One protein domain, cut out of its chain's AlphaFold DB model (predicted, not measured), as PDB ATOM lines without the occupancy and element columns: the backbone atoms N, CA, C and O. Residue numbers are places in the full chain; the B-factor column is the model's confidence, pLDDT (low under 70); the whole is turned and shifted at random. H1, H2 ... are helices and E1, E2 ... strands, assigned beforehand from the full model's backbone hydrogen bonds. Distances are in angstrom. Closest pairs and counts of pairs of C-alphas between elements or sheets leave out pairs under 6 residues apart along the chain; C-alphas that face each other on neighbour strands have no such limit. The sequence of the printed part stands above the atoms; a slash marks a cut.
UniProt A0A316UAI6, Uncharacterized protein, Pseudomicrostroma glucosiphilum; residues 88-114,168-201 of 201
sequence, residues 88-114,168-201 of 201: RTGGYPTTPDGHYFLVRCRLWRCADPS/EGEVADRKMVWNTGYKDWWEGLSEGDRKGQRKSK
ATOM      1  N   ARG A  88      34.713  15.465 -31.705       88.62
ATOM      2  CA  ARG A  88      36.160  15.341 -31.468       88.62
ATOM      3  C   ARG A  88      36.948  16.112 -32.514       88.62
ATOM      4  O   ARG A  88      36.748  15.918 -33.708       88.62
ATOM      5  N   THR A  89      37.917  16.903 -32.067       89.06
ATOM      6  CA  THR A  89      38.855  17.624 -32.935       89.06
ATOM      7  C   THR A  89      40.244  17.028 -32.765       89.06
ATOM      8  O   THR A  89      40.813  17.066 -31.678       89.06
ATOM      9  N   GLY A  90      40.799  16.421 -33.820       84.00
ATOM     10  CA  GLY A  90      42.135  15.803 -33.765       84.00
ATOM     11  C   GLY A  90      42.263  14.685 -32.723       84.00
ATOM     12  O   GLY A  90      43.328  14.508 -32.141       84.00
ATOM     13  N   GLY A  91      41.167  13.971 -32.445       90.25
ATOM     14  CA  GLY A  91      41.109  12.929 -31.416       90.25
ATOM     15  C   GLY A  91      40.862  13.447 -29.995       90.25
ATOM     16  O   GLY A  91      40.717  12.633 -29.083       90.25
ATOM     17  N   TYR A  92      40.748  14.759 -29.796       93.19
ATOM     18  CA  TYR A  92      40.459  15.372 -28.501       93.19
ATOM     19  C   TYR A  92      38.965  15.674 -28.331       93.19
ATOM     20  O   TYR A  92      38.334  16.063 -29.313       93.19
ATOM     21  N   PRO A  93      38.396  15.539 -27.117       94.88
ATOM     22  CA  PRO A  93      37.030  15.976 -26.833       94.88
ATOM     23  C   PRO A  93      36.846  17.471 -27.114       94.88
ATOM     24  O   PRO A  93      37.717  18.275 -26.769       94.88
ATOM     25  N   THR A  94      35.713  17.832 -27.710       95.56
ATOM     26  CA  THR A  94      35.320  19.217 -28.016       95.56
ATOM     27  C   THR A  94      34.146  19.610 -27.129       95.56
ATOM     28  O   THR A  94      33.305  18.770 -26.800       95.56
ATOM     29  N   THR A  95      34.117  20.867 -26.700       94.69
ATOM     30  CA  THR A  95      33.028  21.413 -25.893       94.69
ATOM     31  C   THR A  95      31.697  21.342 -26.655       94.69
ATOM     32  O   THR A  95      31.704  21.306 -27.888       94.69
ATOM     33  N   PRO A  96      30.543  21.310 -25.959       93.44
ATOM     34  CA  PRO A  96      29.238  21.138 -26.608       93.44
ATOM     35  C   PRO A  96      28.885  22.255 -27.598       93.44
ATOM     36  O   PRO A  96      28.199  22.008 -28.582       93.44
ATOM     37  N   ASP A  97      29.386  23.464 -27.348       92.56
ATOM     38  CA  ASP A  97      29.266  24.637 -28.220       92.56
ATOM     39  C   ASP A  97      30.245  24.618 -29.412       92.56
ATOM     40  O   ASP A  97      30.147  25.437 -30.317       92.56
ATOM     41  N   GLY A  98      31.210  23.693 -29.437       93.31
ATOM     42  CA  GLY A  98      32.211  23.588 -30.499       93.31
ATOM     43  C   GLY A  98      33.318  24.649 -30.450       93.31
ATOM     44  O   GLY A  98      34.226  24.612 -31.283       93.31
ATOM     45  N   HIS A  99      33.295  25.567 -29.479       95.12
ATOM     46  CA  HIS A  99      34.247  26.679 -29.392       95.12
ATOM     47  C   HIS A  99      35.658  26.232 -28.985       95.12
ATOM     48  O   HIS A  99      36.652  26.837 -29.406       95.12
ATOM     49  N   TYR A 100      35.770  25.165 -28.187       96.06
ATOM     50  CA  TYR A 100      37.038  24.694 -27.638       96.06
ATOM     51  C   TYR A 100      37.216  23.182 -27.764       96.06
ATOM     52  O   TYR A 100      36.273  22.408 -27.659       96.06
ATOM     53  N   PHE A 101      38.465  22.742 -27.877       95.50
ATOM     54  CA  PHE A 101      38.864  21.349 -27.699       95.50
ATOM     55  C   PHE A 101      39.818  21.207 -26.509       95.50
ATOM     56  O   PHE A 101      40.538  22.139 -26.135       95.50
ATOM     57  N   LEU A 102      39.819  20.030 -25.886       94.88
ATOM     58  CA  LEU A 102      40.512  19.792 -24.625       94.88
ATOM     59  C   LEU A 102      41.807  18.998 -24.811       94.88
ATOM     60  O   LEU A 102      41.786  17.834 -25.206       94.88
ATOM     61  N   VAL A 103      42.938  19.595 -24.429       94.62
ATOM     62  CA  VAL A 103      44.252  18.933 -24.438       94.62
ATOM     63  C   VAL A 103      44.935  19.107 -23.093       94.62
ATOM     64  O   VAL A 103      45.225  20.226 -22.674       94.62
ATOM     65  N   ARG A 104      45.254  17.996 -22.423       92.25
ATOM     66  CA  ARG A 104      45.882  17.963 -21.092       92.25
ATOM     67  C   ARG A 104      45.130  18.828 -20.073       92.25
ATOM     68  O   ARG A 104      45.731  19.642 -19.371       92.25
ATOM     69  N   CYS A 105      43.806  18.684 -20.055       94.19
ATOM     70  CA  CYS A 105      42.864  19.465 -19.243       94.19
ATOM     71  C   CYS A 105      42.881  20.984 -19.504       94.19
ATOM     72  O   CYS A 105      42.360  21.754 -18.697       94.19
ATOM     73  N   ARG A 106      43.474  21.427 -20.616       96.06
ATOM     74  CA  ARG A 106      43.526  22.828 -21.032       96.06
ATOM     75  C   ARG A 106      42.670  23.027 -22.271       96.06
ATOM     76  O   ARG A 106      42.774  22.244 -23.214       96.06
ATOM     77  N   LEU A 107      41.845  24.064 -22.249       96.06
ATOM     78  CA  LEU A 107      40.983  24.430 -23.362       96.06
ATOM     79  C   LEU A 107      41.790  25.187 -24.413       96.06
ATOM     80  O   LEU A 107      42.547  26.110 -24.097       96.06
ATOM     81  N   TRP A 108      41.628  24.774 -25.660       96.12
ATOM     82  CA  TRP A 108      42.215  25.402 -26.833       96.12
ATOM     83  C   TRP A 108      41.096  25.772 -27.780       96.12
ATOM     84  O   TRP A 108      40.223  24.952 -28.042       96.12
ATOM     85  N   ARG A 109      41.107  27.005 -28.278       96.31
ATOM     86  CA  ARG A 109      40.073  27.458 -29.199       96.31
ATOM     87  C   ARG A 109      40.134  26.694 -30.524       96.31
ATOM     88  O   ARG A 109      41.216  26.513 -31.088       96.31
ATOM     89  N   CYS A 110      38.975  26.275 -31.013       95.44
ATOM     90  CA  CYS A 110      38.813  25.709 -32.346       95.44
ATOM     91  C   CYS A 110      39.035  26.773 -33.433       95.44
ATOM     92  O   CYS A 110      38.891  27.977 -33.201       95.44
ATOM     93  N   ALA A 111      39.388  26.317 -34.634       93.94
ATOM     94  CA  ALA A 111      39.369  27.178 -35.810       93.94
ATOM     95  C   ALA A 111      37.924  27.572 -36.138       93.94
ATOM     96  O   ALA A 111      37.008  26.782 -35.911       93.94
ATOM     97  N   ASP A 112      37.749  28.760 -36.704       94.56
ATOM     98  CA  ASP A 112      36.441  29.274 -37.091       94.56
ATOM     99  C   ASP A 112      35.772  28.319 -38.111       94.56
ATOM    100  O   ASP A 112      36.315  28.073 -39.209       94.56
ATOM    101  N   PRO A 113      34.619  27.718 -37.754       92.44
ATOM    102  CA  PRO A 113      33.915  26.786 -38.621       92.44
ATOM    103  C   PRO A 113      33.317  27.475 -39.855       92.44
ATOM    104  O   PRO A 113      33.184  26.807 -40.882       92.44
ATOM    105  N   SER A 114      33.034  28.782 -39.788       93.19
ATOM    106  CA  SER A 114      32.435  29.569 -40.874       93.19
ATOM    107  C   SER A 114      33.406  29.864 -42.024       93.19
ATOM    108  O   SER A 114      32.979  30.183 -43.136       93.19
ATOM    109  N   GLU A 168      28.106  34.872 -28.245       88.25
ATOM    110  CA  GLU A 168      27.709  34.502 -26.884       88.25
ATOM    111  C   GLU A 168      28.558  33.343 -26.351       88.25
ATOM    112  O   GLU A 168      28.788  32.346 -27.036       88.25
ATOM    113  N   GLY A 169      29.029  33.465 -25.107       85.75
ATOM    114  CA  GLY A 169      29.768  32.406 -24.416       85.75
ATOM    115  C   GLY A 169      31.005  32.887 -23.657       85.75
ATOM    116  O   GLY A 169      31.436  34.036 -23.759       85.75
ATOM    117  N   GLU A 170      31.601  31.989 -22.868       89.00
ATOM    118  CA  GLU A 170      32.791  32.300 -22.071       89.00
ATOM    119  C   GLU A 170      34.063  32.366 -22.937       89.00
ATOM    120  O   GLU A 170      34.365  31.477 -23.739       89.00
ATOM    121  N   VAL A 171      34.900  33.381 -22.696       93.56
ATOM    122  CA  VAL A 171      36.282  33.404 -23.194       93.56
ATOM    123  C   VAL A 171      37.191  32.585 -22.265       93.56
ATOM    124  O   VAL A 171      37.727  33.070 -21.260       93.56
ATOM    125  N   ALA A 172      37.381  31.318 -22.622       94.00
ATOM    126  CA  ALA A 172      38.124  30.299 -21.887       94.00
ATOM    127  C   ALA A 172      39.431  29.847 -22.577       94.00
ATOM    128  O   ALA A 172      40.034  28.846 -22.176       94.00
ATOM    129  N   ASP A 173      39.906  30.580 -23.596       94.19
ATOM    130  CA  ASP A 173      41.116  30.211 -24.348       94.19
ATOM    131  C   ASP A 173      42.327  30.039 -23.425       94.19
ATOM    132  O   ASP A 173      42.674  30.922 -22.635       94.19
ATOM    133  N   ARG A 174      42.997  28.889 -23.547       94.38
ATOM    134  CA  ARG A 174      44.177  28.538 -22.758       94.38
ATOM    135  C   ARG A 174      43.903  28.640 -21.250       94.38
ATOM    136  O   ARG A 174      44.789  29.030 -20.488       94.38
ATOM    137  N   LYS A 175      42.715  28.258 -20.782       95.62
ATOM    138  CA  LYS A 175      42.433  28.047 -19.352       95.62
ATOM    139  C   LYS A 175      42.349  26.560 -19.026       95.62
ATOM    140  O   LYS A 175      42.165  25.723 -19.908       95.62
ATOM    141  N   MET A 176      42.569  26.221 -17.758       95.81
ATOM    142  CA  MET A 176      42.303  24.862 -17.281       95.81
ATOM    143  C   MET A 176      40.797  24.676 -17.149       95.81
ATOM    144  O   MET A 176      40.131  25.570 -16.637       95.81
ATOM    145  N   VAL A 177      40.278  23.528 -17.579       95.56
ATOM    146  CA  VAL A 177      38.830  23.295 -17.698       95.56
ATOM    147  C   VAL A 177      38.067  23.441 -16.375       95.56
ATOM    148  O   VAL A 177      36.960  23.962 -16.351       95.56
ATOM    149  N   TRP A 178      38.693  23.096 -15.249       94.00
ATOM    150  CA  TRP A 178      38.098  23.241 -13.916       94.00
ATOM    151  C   TRP A 178      37.978  24.693 -13.424       94.00
ATOM    152  O   TRP A 178      37.299  24.932 -12.433       94.00
ATOM    153  N   ASN A 179      38.619  25.658 -14.097       95.50
ATOM    154  CA  ASN A 179      38.522  27.094 -13.801       95.50
ATOM    155  C   ASN A 179      37.537  27.816 -14.743       95.50
ATOM    156  O   ASN A 179      37.649  29.027 -14.926       95.50
ATOM    157  N   THR A 180      36.657  27.072 -15.415       95.81
ATOM    158  CA  THR A 180      35.762  27.579 -16.470       95.81
ATOM    159  C   THR A 180      34.376  26.961 -16.329       95.81
ATOM    160  O   THR A 180      34.227  25.935 -15.660       95.81
ATOM    161  N   GLY A 181      33.378  27.528 -17.008       95.50
ATOM    162  CA  GLY A 181      32.017  26.989 -17.081       95.50
ATOM    163  C   GLY A 181      31.927  25.599 -17.723       95.50
ATOM    164  O   GLY A 181      30.924  24.913 -17.575       95.50
ATOM    165  N   TYR A 182      32.996  25.125 -18.370       95.75
ATOM    166  CA  TYR A 182      33.071  23.791 -18.973       95.75
ATOM    167  C   TYR A 182      33.444  22.675 -17.983       95.75
ATOM    168  O   TYR A 182      33.671  21.536 -18.400       95.75
ATOM    169  N   LYS A 183      33.540  22.971 -16.681       95.75
ATOM    170  CA  LYS A 183      33.897  21.984 -15.655       95.75
ATOM    171  C   LYS A 183      32.945  20.784 -15.657       95.75
ATOM    172  O   LYS A 183      33.413  19.653 -15.763       95.75
ATOM    173  N   ASP A 184      31.641  21.031 -15.590       95.12
ATOM    174  CA  ASP A 184      30.640  19.965 -15.457       95.12
ATOM    175  C   ASP A 184      30.591  19.089 -16.717       95.12
ATOM    176  O   ASP A 184      30.523  17.863 -16.638       95.12
ATOM    177  N   TRP A 185      30.750  19.709 -17.892       94.69
ATOM    178  CA  TRP A 185      30.929  18.988 -19.152       94.69
ATOM    179  C   TRP A 185      32.143  18.050 -19.106       94.69
ATOM    180  O   TRP A 185      32.039  16.883 -19.483       94.69
ATOM    181  N   TRP A 186      33.291  18.530 -18.620       93.88
ATOM    182  CA  TRP A 186      34.499  17.713 -18.511       93.88
ATOM    183  C   TRP A 186      34.343  16.551 -17.524       93.88
ATOM    184  O   TRP A 186      34.848  15.458 -17.791       93.88
ATOM    185  N   GLU A 187      33.643  16.757 -16.406       93.56
ATOM    186  CA  GLU A 187      33.358  15.702 -15.426       93.56
ATOM    187  C   GLU A 187      32.442  14.613 -16.001       93.56
ATOM    188  O   GLU A 187      32.626  13.436 -15.672       93.56
ATOM    189  N   GLY A 188      31.541  14.991 -16.914       93.44
ATOM    190  CA  GLY A 188      30.664  14.089 -17.662       93.44
ATOM    191  C   GLY A 188      31.333  13.304 -18.799       93.44
ATOM    192  O   GLY A 188      30.702  12.414 -19.366       93.44
ATOM    193  N   LEU A 189      32.597  13.586 -19.145       91.44
ATOM    194  CA  LEU A 189      33.317  12.824 -20.170       91.44
ATOM    195  C   LEU A 189      33.620  11.386 -19.720       91.44
ATOM    196  O   LEU A 189      33.818  11.092 -18.534       91.44
ATOM    197  N   SER A 190      33.760  10.492 -20.706       90.69
ATOM    198  CA  SER A 190      34.148   9.099 -20.475       90.69
ATOM    199  C   SER A 190      35.435   9.001 -19.642       90.69
ATOM    200  O   SER A 190      36.317   9.866 -19.690       90.69
ATOM    201  N   GLU A 191      35.576   7.932 -18.855       87.62
ATOM    202  CA  GLU A 191      36.786   7.737 -18.048       87.62
ATOM    203  C   GLU A 191      38.051   7.649 -18.922       87.62
ATOM    204  O   GLU A 191      39.105   8.153 -18.531       87.62
ATOM    205  N   GLY A 192      37.939   7.077 -20.128       86.38
ATOM    206  CA  GLY A 192      39.025   7.021 -21.108       86.38
ATOM    207  C   GLY A 192      39.479   8.411 -21.556       86.38
ATOM    208  O   GLY A 192      40.676   8.709 -21.522       86.38
ATOM    209  N   ASP A 193      38.532   9.294 -21.882       86.62
ATOM    210  CA  ASP A 193      38.842  10.668 -22.280       86.62
ATOM    211  C   ASP A 193      39.485  11.449 -21.136       86.62
ATOM    212  O   ASP A 193      40.493  12.121 -21.353       86.62
ATOM    213  N   ARG A 194      38.978  11.303 -19.904       87.38
ATOM    214  CA  ARG A 194      39.554  11.954 -18.715       87.38
ATOM    215  C   ARG A 194      40.952  11.428 -18.384       87.38
ATOM    216  O   ARG A 194      41.844  12.229 -18.093       87.38
ATOM    217  N   LYS A 195      41.184  10.111 -18.461       82.62
ATOM    218  CA  LYS A 195      42.511   9.497 -18.253       82.62
ATOM    219  C   LYS A 195      43.528  10.004 -19.275       82.62
ATOM    220  O   LYS A 195      44.630  10.366 -18.873       82.62
ATOM    221  N   GLY A 196      43.140  10.124 -20.548       79.69
ATOM    222  CA  GLY A 196      43.993  10.662 -21.614       79.69
ATOM    223  C   GLY A 196      44.440  12.117 -21.404       79.69
ATOM    224  O   GLY A 196      45.440  12.542 -21.982       79.69
ATOM    225  N   GLN A 197      43.747  12.882 -20.550       78.81
ATOM    226  CA  GLN A 197      44.123  14.260 -20.220       78.81
ATOM    227  C   GLN A 197      45.074  14.390 -19.021       78.81
ATOM    228  O   GLN A 197      45.670  15.455 -18.826       78.81
ATOM    229  N   ARG A 198      45.241  13.346 -18.202       72.00
ATOM    230  CA  ARG A 198      46.160  13.380 -17.054       72.00
ATOM    231  C   ARG A 198      47.590  13.273 -17.581       72.00
ATOM    232  O   ARG A 198      47.892  12.385 -18.371       72.00
ATOM    233  N   LYS A 199      48.484  14.182 -17.165       57.16
ATOM    234  CA  LYS A 199      49.915  14.066 -17.491       57.16
ATOM    235  C   LYS A 199      50.410  12.702 -16.999       57.16
ATOM    236  O   LYS A 199      50.375  12.454 -15.795       57.16
ATOM    237  N   SER A 200      50.870  11.850 -17.911       53.19
ATOM    238  CA  SER A 200      51.789  10.772 -17.560       53.19
ATOM    239  C   SER A 200      53.006  11.416 -16.892       53.19
ATOM    240  O   SER A 200      53.540  12.410 -17.394       53.19
ATOM    241  N   LYS A 201      53.312  10.937 -15.687       44.66
ATOM    242  CA  LYS A 201      54.386  11.436 -14.833       44.66
ATOM    243  C   LYS A 201      55.730  10.907 -15.309       44.66
ATOM    244  O   LYS A 201      55.743   9.754 -15.790       44.66
TER     245      LYS A 201
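Overview. This is residues 88 to 114 and 168 to 201 of the 201 residues of an uncharacterized protein of Pseudomicrostroma glucosiphilum (UniProt A0A316UAI6). With little regular structure, this is a short hairpin of two strands, E1 and E2, among long loops, with two small helices, H1 and H2, following. The 61 printed residues hold 20 in named elements, in the order E1, E2, H1, H2; the class is mixed and the sheet antiparallel. The whole is compact, radius of gyration of the C-alphas 11.1 A, yet elongated, 36 by 23 by 20 A.

Along the chain. Pass residues 88 to 99 and find C-alpha 100 at (37.038, 24.694, -27.638); from there E1 runs 9.8 A to residue 103. E2 is residues 106 to 109, 10.0 A. H1 is residues 183 to 187, 6.3 A; H2, residues 191 to 197, 10.1 A, ends at (44.123, 14.260, -20.220).

Arrangement. In the hairpin, antiparallel at 143 degrees, find N 101 and O 108 within hydrogen-bond range, 2.8 A. E1 and H2 have their closest C-alphas at Val 103 and Gln 197, 6.3 A. H1 and H2 are close but not clearly touching, closest C-alphas Trp 186 and Arg 194, 7.7 A. E1 and H1 are apart. In both helices every O i to N i+4 pair is within hydrogen-bond range.

Size, cuts and confidence. Residues 115 to 167 are cut out, leaving 15.6 A between C-alphas 114 and 168. Residues 199 to 201 are under pLDDT 70.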